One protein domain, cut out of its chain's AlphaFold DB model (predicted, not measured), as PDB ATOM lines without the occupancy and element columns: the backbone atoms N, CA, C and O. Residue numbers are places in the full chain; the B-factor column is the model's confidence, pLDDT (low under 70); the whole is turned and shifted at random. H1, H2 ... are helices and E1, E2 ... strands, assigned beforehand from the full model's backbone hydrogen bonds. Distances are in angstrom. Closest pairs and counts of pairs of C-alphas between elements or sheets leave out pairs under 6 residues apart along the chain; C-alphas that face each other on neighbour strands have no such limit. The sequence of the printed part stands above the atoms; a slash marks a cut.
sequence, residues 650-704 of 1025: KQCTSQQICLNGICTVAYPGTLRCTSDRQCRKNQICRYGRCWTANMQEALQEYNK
ATOM      1  N   LYS A 650       9.282  17.343   5.985       72.00
ATOM      2  CA  LYS A 650       8.719  17.006   7.312       72.00
ATOM      3  C   LYS A 650       8.384  18.229   8.192       72.00
ATOM      4  O   LYS A 650       7.590  18.087   9.113       72.00
ATOM      5  N   GLN A 651       8.954  19.408   7.918       70.38
ATOM      6  CA  GLN A 651       8.661  20.666   8.626       70.38
ATOM      7  C   GLN A 651       7.415  21.401   8.091       70.38
ATOM      8  O   GLN A 651       6.896  22.294   8.755       70.38
ATOM      9  N   CYS A 652       6.926  21.026   6.907       72.19
ATOM     10  CA  CYS A 652       5.728  21.581   6.280       72.19
ATOM     11  C   CYS A 652       4.478  20.754   6.620       72.19
ATOM     12  O   CYS A 652       4.582  19.569   6.956       72.19
ATOM     13  N   THR A 653       3.286  21.348   6.494       72.50
ATOM     14  CA  THR A 653       2.018  20.672   6.842       72.50
ATOM     15  C   THR A 653       1.725  19.463   5.937       72.50
ATOM     16  O   THR A 653       2.403  19.233   4.938       72.50
ATOM     17  N   SER A 654       0.734  18.643   6.294       63.72
ATOM     18  CA  SER A 654       0.501  17.310   5.710       63.72
ATOM     19  C   SER A 654       0.114  17.263   4.222       63.72
ATOM     20  O   SER A 654      -0.008  16.168   3.683       63.72
ATOM     21  N   GLN A 655      -0.063  18.410   3.558       70.25
ATOM     22  CA  GLN A 655      -0.359  18.532   2.119       70.25
ATOM     23  C   GLN A 655       0.647  19.454   1.399       70.25
ATOM     24  O   GLN A 655       0.326  20.113   0.412       70.25
ATOM     25  N   GLN A 656       1.863  19.554   1.938       82.19
ATOM     26  CA  GLN A 656       2.928  20.416   1.427       82.19
ATOM     27  C   GLN A 656       4.243  19.650   1.249       82.19
ATOM     28  O   GLN A 656       4.461  18.613   1.879       82.19
ATOM     29  N   ILE A 657       5.167  20.201   0.468       81.50
ATOM     30  CA  ILE A 657       6.583  19.804   0.431       81.50
ATOM     31  C   ILE A 657       7.470  21.031   0.661       81.50
ATOM     32  O   ILE A 657       6.992  22.163   0.626       81.50
ATOM     33  N   CYS A 658       8.750  20.809   0.949       80.69
ATOM     34  CA  CYS A 658       9.725  21.886   1.063       80.69
ATOM     35  C   CYS A 658      10.422  22.103  -0.285       80.69
ATOM     36  O   CYS A 658      11.453  21.488  -0.546       80.69
ATOM     37  N   LEU A 659       9.854  22.954  -1.138       77.19
ATOM     38  CA  LEU A 659      10.442  23.315  -2.427       77.19
ATOM     39  C   LEU A 659      11.206  24.637  -2.268       77.19
ATOM     40  O   LEU A 659      10.656  25.614  -1.760       77.19
ATOM     41  N   ASN A 660      12.481  24.665  -2.657       72.94
ATOM     42  CA  ASN A 660      13.361  25.844  -2.604       72.94
ATOM     43  C   ASN A 660      13.340  26.579  -1.242       72.94
ATOM     44  O   ASN A 660      13.326  27.806  -1.159       72.94
ATOM     45  N   GLY A 661      13.304  25.807  -0.149       71.81
ATOM     46  CA  GLY A 661      13.287  26.318   1.226       71.81
ATOM     47  C   GLY A 661      11.943  26.882   1.707       71.81
ATOM     48  O   GLY A 661      11.884  27.453   2.799       71.81
ATOM     49  N   ILE A 662      10.861  26.730   0.935       77.12
ATOM     50  CA  ILE A 662       9.515  27.230   1.243       77.12
ATOM     51  C   ILE A 662       8.506  26.070   1.231       77.12
ATOM     52  O   ILE A 662       8.559  25.177   0.389       77.12
ATOM     53  N   CYS A 663       7.555  26.082   2.168       81.00
ATOM     54  CA  CYS A 663       6.467  25.103   2.198       81.00
ATOM     55  C   CYS A 663       5.427  25.359   1.093       81.00
ATOM     56  O   CYS A 663       4.475  26.119   1.294       81.00
ATOM     57  N   THR A 664       5.586  24.708  -0.058       76.06
ATOM     58  CA  THR A 664       4.647  24.744  -1.191       76.06
ATOM     59  C   THR A 664       3.589  23.647  -1.065       76.06
ATOM     60  O   THR A 664       3.829  22.618  -0.437       76.06
ATOM     61  N   VAL A 665       2.392  23.858  -1.623       80.31
ATOM     62  CA  VAL A 665       1.357  22.806  -1.716       80.31
ATOM     63  C   VAL A 665       1.759  21.805  -2.798       80.31
ATOM     64  O   VAL A 665       2.324  22.205  -3.814       80.31
ATOM     65  N   ALA A 666       1.493  20.520  -2.571       79.94
ATOM     66  CA  ALA A 666       1.880  19.452  -3.484       79.94
ATOM     67  C   ALA A 666       0.905  18.269  -3.452       79.94
ATOM     68  O   ALA A 666       0.140  18.097  -2.500       79.94
ATOM     69  N   TYR A 667       0.979  17.439  -4.488       83.00
ATOM     70  CA  TYR A 667       0.080  16.323  -4.762       83.00
ATOM     71  C   TYR A 667       0.868  15.003  -4.797       83.00
ATOM     72  O   TYR A 667       1.942  14.970  -5.403       83.00
ATOM     73  N   PRO A 668       0.375  13.918  -4.168       79.31
ATOM     74  CA  PRO A 668       1.035  12.617  -4.212       79.31
ATOM     75  C   PRO A 668       0.912  11.999  -5.607       79.31
ATOM     76  O   PRO A 668      -0.194  11.848  -6.116       79.31
ATOM     77  N   GLY A 669       2.038  11.601  -6.192       75.56
ATOM     78  CA  GLY A 669       2.097  10.774  -7.391       75.56
ATOM     79  C   GLY A 669       1.837   9.291  -7.106       75.56
ATOM     80  O   GLY A 669       1.526   8.869  -5.979       75.56
ATOM     81  N   THR A 670       1.977   8.472  -8.146       75.69
ATOM     82  CA  THR A 670       1.791   7.014  -8.049       75.69
ATOM     83  C   THR A 670       3.082   6.298  -7.642       75.69
ATOM     84  O   THR A 670       3.021   5.259  -6.978       75.69
ATOM     85  N   LEU A 671       4.242   6.890  -7.950       80.75
ATOM     86  CA  LEU A 671       5.568   6.356  -7.641       80.75
ATOM     87  C   LEU A 671       5.838   6.296  -6.122       80.75
ATOM     88  O   LEU A 671       5.683   7.284  -5.397       80.75
ATOM     89  N   ARG A 672       6.261   5.120  -5.635       84.81
ATOM     90  CA  ARG A 672       6.716   4.905  -4.248       84.81
ATOM     91  C   ARG A 672       8.193   5.273  -4.097       84.81
ATOM     92  O   ARG A 672       8.963   5.109  -5.034       84.81
ATOM     93  N   CYS A 673       8.588   5.711  -2.904       83.50
ATOM     94  CA  CYS A 673       9.968   6.094  -2.596       83.50
ATOM     95  C   CYS A 673      10.300   5.917  -1.108       83.50
ATOM     96  O   CYS A 673       9.418   5.941  -0.245       83.50
ATOM     97  N   THR A 674      11.591   5.811  -0.805       78.50
ATOM     98  CA  THR A 674      12.177   5.893   0.541       78.50
ATOM     99  C   THR A 674      13.069   7.127   0.718       78.50
ATOM    100  O   THR A 674      13.324   7.531   1.853       78.50
ATOM    101  N   SER A 675      13.505   7.768  -0.375       79.50
ATOM    102  CA  SER A 675      14.250   9.035  -0.363       79.50
ATOM    103  C   SER A 675      13.953   9.893  -1.597       79.50
ATOM    104  O   SER A 675      13.501   9.383  -2.621       79.50
ATOM    105  N   ASP A 676      14.236  11.196  -1.512       81.50
ATOM    106  CA  ASP A 676      13.947  12.177  -2.573       81.50
ATOM    107  C   ASP A 676      14.644  11.849  -3.907       81.50
ATOM    108  O   ASP A 676      14.101  12.127  -4.970       81.50
ATOM    109  N   ARG A 677      15.804  11.172  -3.864       81.38
ATOM    110  CA  ARG A 677      16.574  10.745  -5.050       81.38
ATOM    111  C   ARG A 677      15.866   9.703  -5.927       81.38
ATOM    112  O   ARG A 677      16.318   9.456  -7.036       81.38
ATOM    113  N   GLN A 678      14.802   9.069  -5.433       83.19
ATOM    114  CA  GLN A 678      13.998   8.098  -6.192       83.19
ATOM    115  C   GLN A 678      12.805   8.747  -6.912       83.19
ATOM    116  O   GLN A 678      12.019   8.052  -7.551       83.19
ATOM    117  N   CYS A 679      12.651  10.066  -6.791       81.94
ATOM    118  CA  CYS A 679      11.580  10.831  -7.406       81.94
ATOM    119  C   CYS A 679      12.085  11.611  -8.629       81.94
ATOM    120  O   CYS A 679      13.283  11.861  -8.775       81.94
ATOM    121  N   ARG A 680      11.177  11.985  -9.540       80.62
ATOM    122  CA  ARG A 680      11.533  12.757 -10.748       80.62
ATOM    123  C   ARG A 680      11.929  14.197 -10.379       80.62
ATOM    124  O   ARG A 680      11.660  14.650  -9.267       80.62
ATOM    125  N   LYS A 681      12.543  14.947 -11.308       65.38
ATOM    126  CA  LYS A 681      12.820  16.386 -11.095       65.38
ATOM    127  C   LYS A 681      11.532  17.112 -10.660       65.38
ATOM    128  O   LYS A 681      10.447  16.770 -11.120       65.38
ATOM    129  N   ASN A 682      11.664  18.068  -9.739       68.06
ATOM    130  CA  ASN A 682      10.574  18.789  -9.053       68.06
ATOM    131  C   ASN A 682       9.638  17.947  -8.151       68.06
ATOM    132  O   ASN A 682       8.700  18.498  -7.569       68.06
ATOM    133  N   GLN A 683       9.913  16.653  -7.956       79.38
ATOM    134  CA  GLN A 683       9.197  15.792  -7.011       79.38
ATOM    135  C   GLN A 683      10.021  15.538  -5.736       79.38
ATOM    136  O   GLN A 683      11.243  15.423  -5.787       79.38
ATOM    137  N   ILE A 684       9.361  15.411  -4.579       79.75
ATOM    138  CA  ILE A 684      10.009  15.179  -3.272       79.75
ATOM    139  C   ILE A 684       9.333  14.005  -2.547       79.75
ATOM    140  O   ILE A 684       8.109  13.868  -2.583       79.75
ATOM    141  N   CYS A 685      10.103  13.154  -1.870       82.69
ATOM    142  CA  CYS A 685       9.596  11.960  -1.205       82.69
ATOM    143  C   CYS A 685       8.910  12.307   0.127       82.69
ATOM    144  O   CYS A 685       9.531  12.748   1.101       82.69
ATOM    145  N   ARG A 686       7.596  12.076   0.211       78.44
ATOM    146  CA  ARG A 686       6.806  12.302   1.428       78.44
ATOM    147  C   ARG A 686       5.800  11.169   1.637       78.44
ATOM    148  O   ARG A 686       5.111  10.741   0.720       78.44
ATOM    149  N   TYR A 687       5.711  10.667   2.870       81.75
ATOM    150  CA  TYR A 687       4.808   9.563   3.241       81.75
ATOM    151  C   TYR A 687       4.949   8.300   2.356       81.75
ATOM    152  O   TYR A 687       3.964   7.623   2.074       81.75
ATOM    153  N   GLY A 688       6.172   7.984   1.909       80.88
ATOM    154  CA  GLY A 688       6.469   6.790   1.101       80.88
ATOM    155  C   GLY A 688       6.129   6.901  -0.392       80.88
ATOM    156  O   GLY A 688       6.157   5.892  -1.097       80.88
ATOM    157  N   ARG A 689       5.781   8.099  -0.880       86.69
ATOM    158  CA  ARG A 689       5.509   8.390  -2.297       86.69
ATOM    159  C   ARG A 689       6.178   9.682  -2.740       86.69
ATOM    160  O   ARG A 689       6.485  10.533  -1.907       86.69
ATOM    161  N   CYS A 690       6.377   9.836  -4.040       87.06
ATOM    162  CA  CYS A 690       6.844  11.083  -4.630       87.06
ATOM    163  C   CYS A 690       5.694  12.094  -4.704       87.06
ATOM    164  O   CYS A 690       4.580  11.730  -5.069       87.06
ATOM    165  N   TRP A 691       5.931  13.348  -4.318       87.75
ATOM    166  CA  TRP A 691       4.944  14.433  -4.370       87.75
ATOM    167  C   TRP A 691       5.468  15.559  -5.258       87.75
ATOM    168  O   TRP A 691       6.575  16.041  -5.024       87.75
ATOM    169  N   THR A 692       4.673  16.003  -6.232       83.31
ATOM    170  CA  THR A 692       4.987  17.154  -7.100       83.31
ATOM    171  C   THR A 692       4.190  18.388  -6.678       83.31
ATOM    172  O   THR A 692       3.039  18.278  -6.250       83.31
ATOM    173  N   ALA A 693       4.778  19.577  -6.814       78.06
ATOM    174  CA  ALA A 693       4.037  20.835  -6.703       78.06
ATOM    175  C   ALA A 693       3.151  21.106  -7.942       78.06
ATOM    176  O   ALA A 693       2.209  21.896  -7.863       78.06
ATOM    177  N   ASN A 694       3.419  20.443  -9.071       78.94
ATOM    178  CA  ASN A 694       2.685  20.609 -10.319       78.94
ATOM    179  C   ASN A 694       1.479  19.655 -10.398       78.94
ATOM    180  O   ASN A 694       1.611  18.435 -10.495       78.94
ATOM    181  N   MET A 695       0.271  20.219 -10.401       71.81
ATOM    182  CA  MET A 695      -0.972  19.445 -10.475       71.81
ATOM    183  C   MET A 695      -1.134  18.683 -11.805       71.81
ATOM    184  O   MET A 695      -1.753  17.621 -11.824       71.81
ATOM    185  N   GLN A 696      -0.582  19.196 -12.910       71.25
ATOM    186  CA  GLN A 696      -0.721  18.586 -14.237       71.25
ATOM    187  C   GLN A 696       0.156  17.332 -14.371       71.25
ATOM    188  O   GLN A 696      -0.336  16.304 -14.831       71.25
ATOM    189  N   GLU A 697       1.398  17.369 -13.873       68.56
ATOM    190  CA  GLU A 697       2.265  16.184 -13.746       68.56
ATOM    191  C   GLU A 697       1.592  15.073 -12.931       68.56
ATOM    192  O   GLU A 697       1.559  13.922 -13.363       68.56
ATOM    193  N   ALA A 698       1.013  15.412 -11.771       65.00
ATOM    194  CA  ALA A 698       0.334  14.435 -10.920       65.00
ATOM    195  C   ALA A 698      -0.828  13.745 -11.657       65.00
ATOM    196  O   ALA A 698      -0.964  12.525 -11.594       65.00
ATOM    197  N   LEU A 699      -1.640  14.506 -12.399       65.19
ATOM    198  CA  LEU A 699      -2.751  13.962 -13.187       65.19
ATOM    199  C   LEU A 699      -2.265  13.101 -14.366       65.19
ATOM    200  O   LEU A 699      -2.818  12.029 -14.603       65.19
ATOM    201  N   GLN A 700      -1.202  13.509 -15.064       65.19
ATOM    202  CA  GLN A 700      -0.577  12.696 -16.117       65.19
ATOM    203  C   GLN A 700      -0.008  11.376 -15.569       65.19
ATOM    204  O   GLN A 700      -0.085  10.348 -16.241       65.19
ATOM    205  N   GLU A 701       0.527  11.373 -14.344       61.25
ATOM    206  CA  GLU A 701       1.069  10.177 -13.686       61.25
ATOM    207  C   GLU A 701      -0.023   9.241 -13.124       61.25
ATOM    208  O   GLU A 701       0.200   8.035 -13.018       61.25
ATOM    209  N   TYR A 702      -1.218   9.767 -12.825       61.88
ATOM    210  CA  TYR A 702      -2.416   8.976 -12.499       61.88
ATOM    211  C   TYR A 702      -3.108   8.373 -13.733       61.88
ATOM    212  O   TYR A 702      -3.711   7.307 -13.626       61.88
ATOM    213  N   ASN A 703      -3.028   9.031 -14.894       59.22
ATOM    214  CA  ASN A 703      -3.760   8.632 -16.105       59.22
ATOM    215  C   ASN A 703      -3.038   7.585 -16.977       59.22
ATOM    216  O   ASN A 703      -3.623   7.083 -17.940       59.22
ATOM    217  N   LYS A 704      -1.789   7.212 -16.665       53.34
ATOM    218  CA  LYS A 704      -1.101   6.109 -17.355       53.34
ATOM    219  C   LYS A 704      -1.602   4.758 -16.833       53.34
ATOM    220  O   LYS A 704      -1.318   4.386 -15.696       53.34
TER     221      LYS A 704
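AT A GLANCE: This is residues 650 to 704 of the 1025 residues of the protein "Midasin" of Trichinella sp. T9 (UniProt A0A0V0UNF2). A small, twisted sheet of three short strands makes the core, with the single helix H1 over its edge strand E3 and a separate two-stranded hairpin, E1 and E2, near its other edge strand, E4. E2 runs on into E3 through a sharp turn. The printed part has 55 residues, with the named elements in the order E1, E2, E3, E4, E5, H1; the larger sheet runs E3, E5, E4 and both sheets are antiparallel. The class is mixed, helices and strands. The whole is compact, with a radius of gyration of the C-alphas of 10.2 A, and spans 31 by 21 by 18 A.

HOW THE PARTS SIT: The larger sheet joins E3, residues 667 to 672, E5, residues 689 to 692, and E4, residues 683 to 686. It is strongly twisted, but only just, with C-alphas up to 4.2 A off its best plane. E3 and E5 are antiparallel at 141 degrees, with N 669 and O 690 within hydrogen-bond range at 2.8 A. E4 and E5 form a hairpin, with N 684 and O 691 at 2.9 A. E3 and E4 are only just apart, their closest C-alphas being 8.1 A from each other. H1, residues 695 to 702, is on this sheet at a height of 7.8 A, over E3; the closest C-alphas are those of Gly 669 and Ala 698, 5.4 A apart. It runs only just slantwise to the strands, at 33 degrees to E3 on the local plane. Every O i to N i+4 pair of H1 is within hydrogen-bond range. E1, residues 656 to 659, and E2, residues 662 to 665, form the second hairpin, with N 657 and O 664 at 2.9 A. The closest C-alphas of E1 and E4 are those of Ile 657 and Ile 684, 6.8 A apart. E2 runs on into E3 at 89 degrees across a break of 1 residue, and the two meet only through their link. E2 is apart from E4, E5 and H1, and E1 is apart from H1.

IN THESE COORDINATES: E3 is the longest strand, 13.2 A from C-alpha 667 at (0.080, 16.323, -4.762) to C-alpha 672. E5 measures 10.0 A, E2 9.7 A, E4 9.4 A and E1 8.9 A; E1 begins at C-alpha 656, (2.928, 20.416, 1.427). H1 measures 10.8 A and ends at C-alpha 702, (-2.416, 8.976, -12.499).

THE WHOLE: The two C-alphas farthest apart are those of Gln 651 and Lys 704, at 31.3 A. The printed part has no cut. The link from E3 to E4, with 10 residues, is short; the other links are tight. Mean pLDDT of the printed part is 75.9, and it is under 70 at residue 654, residues 681 to 682 and residues 697 to 704.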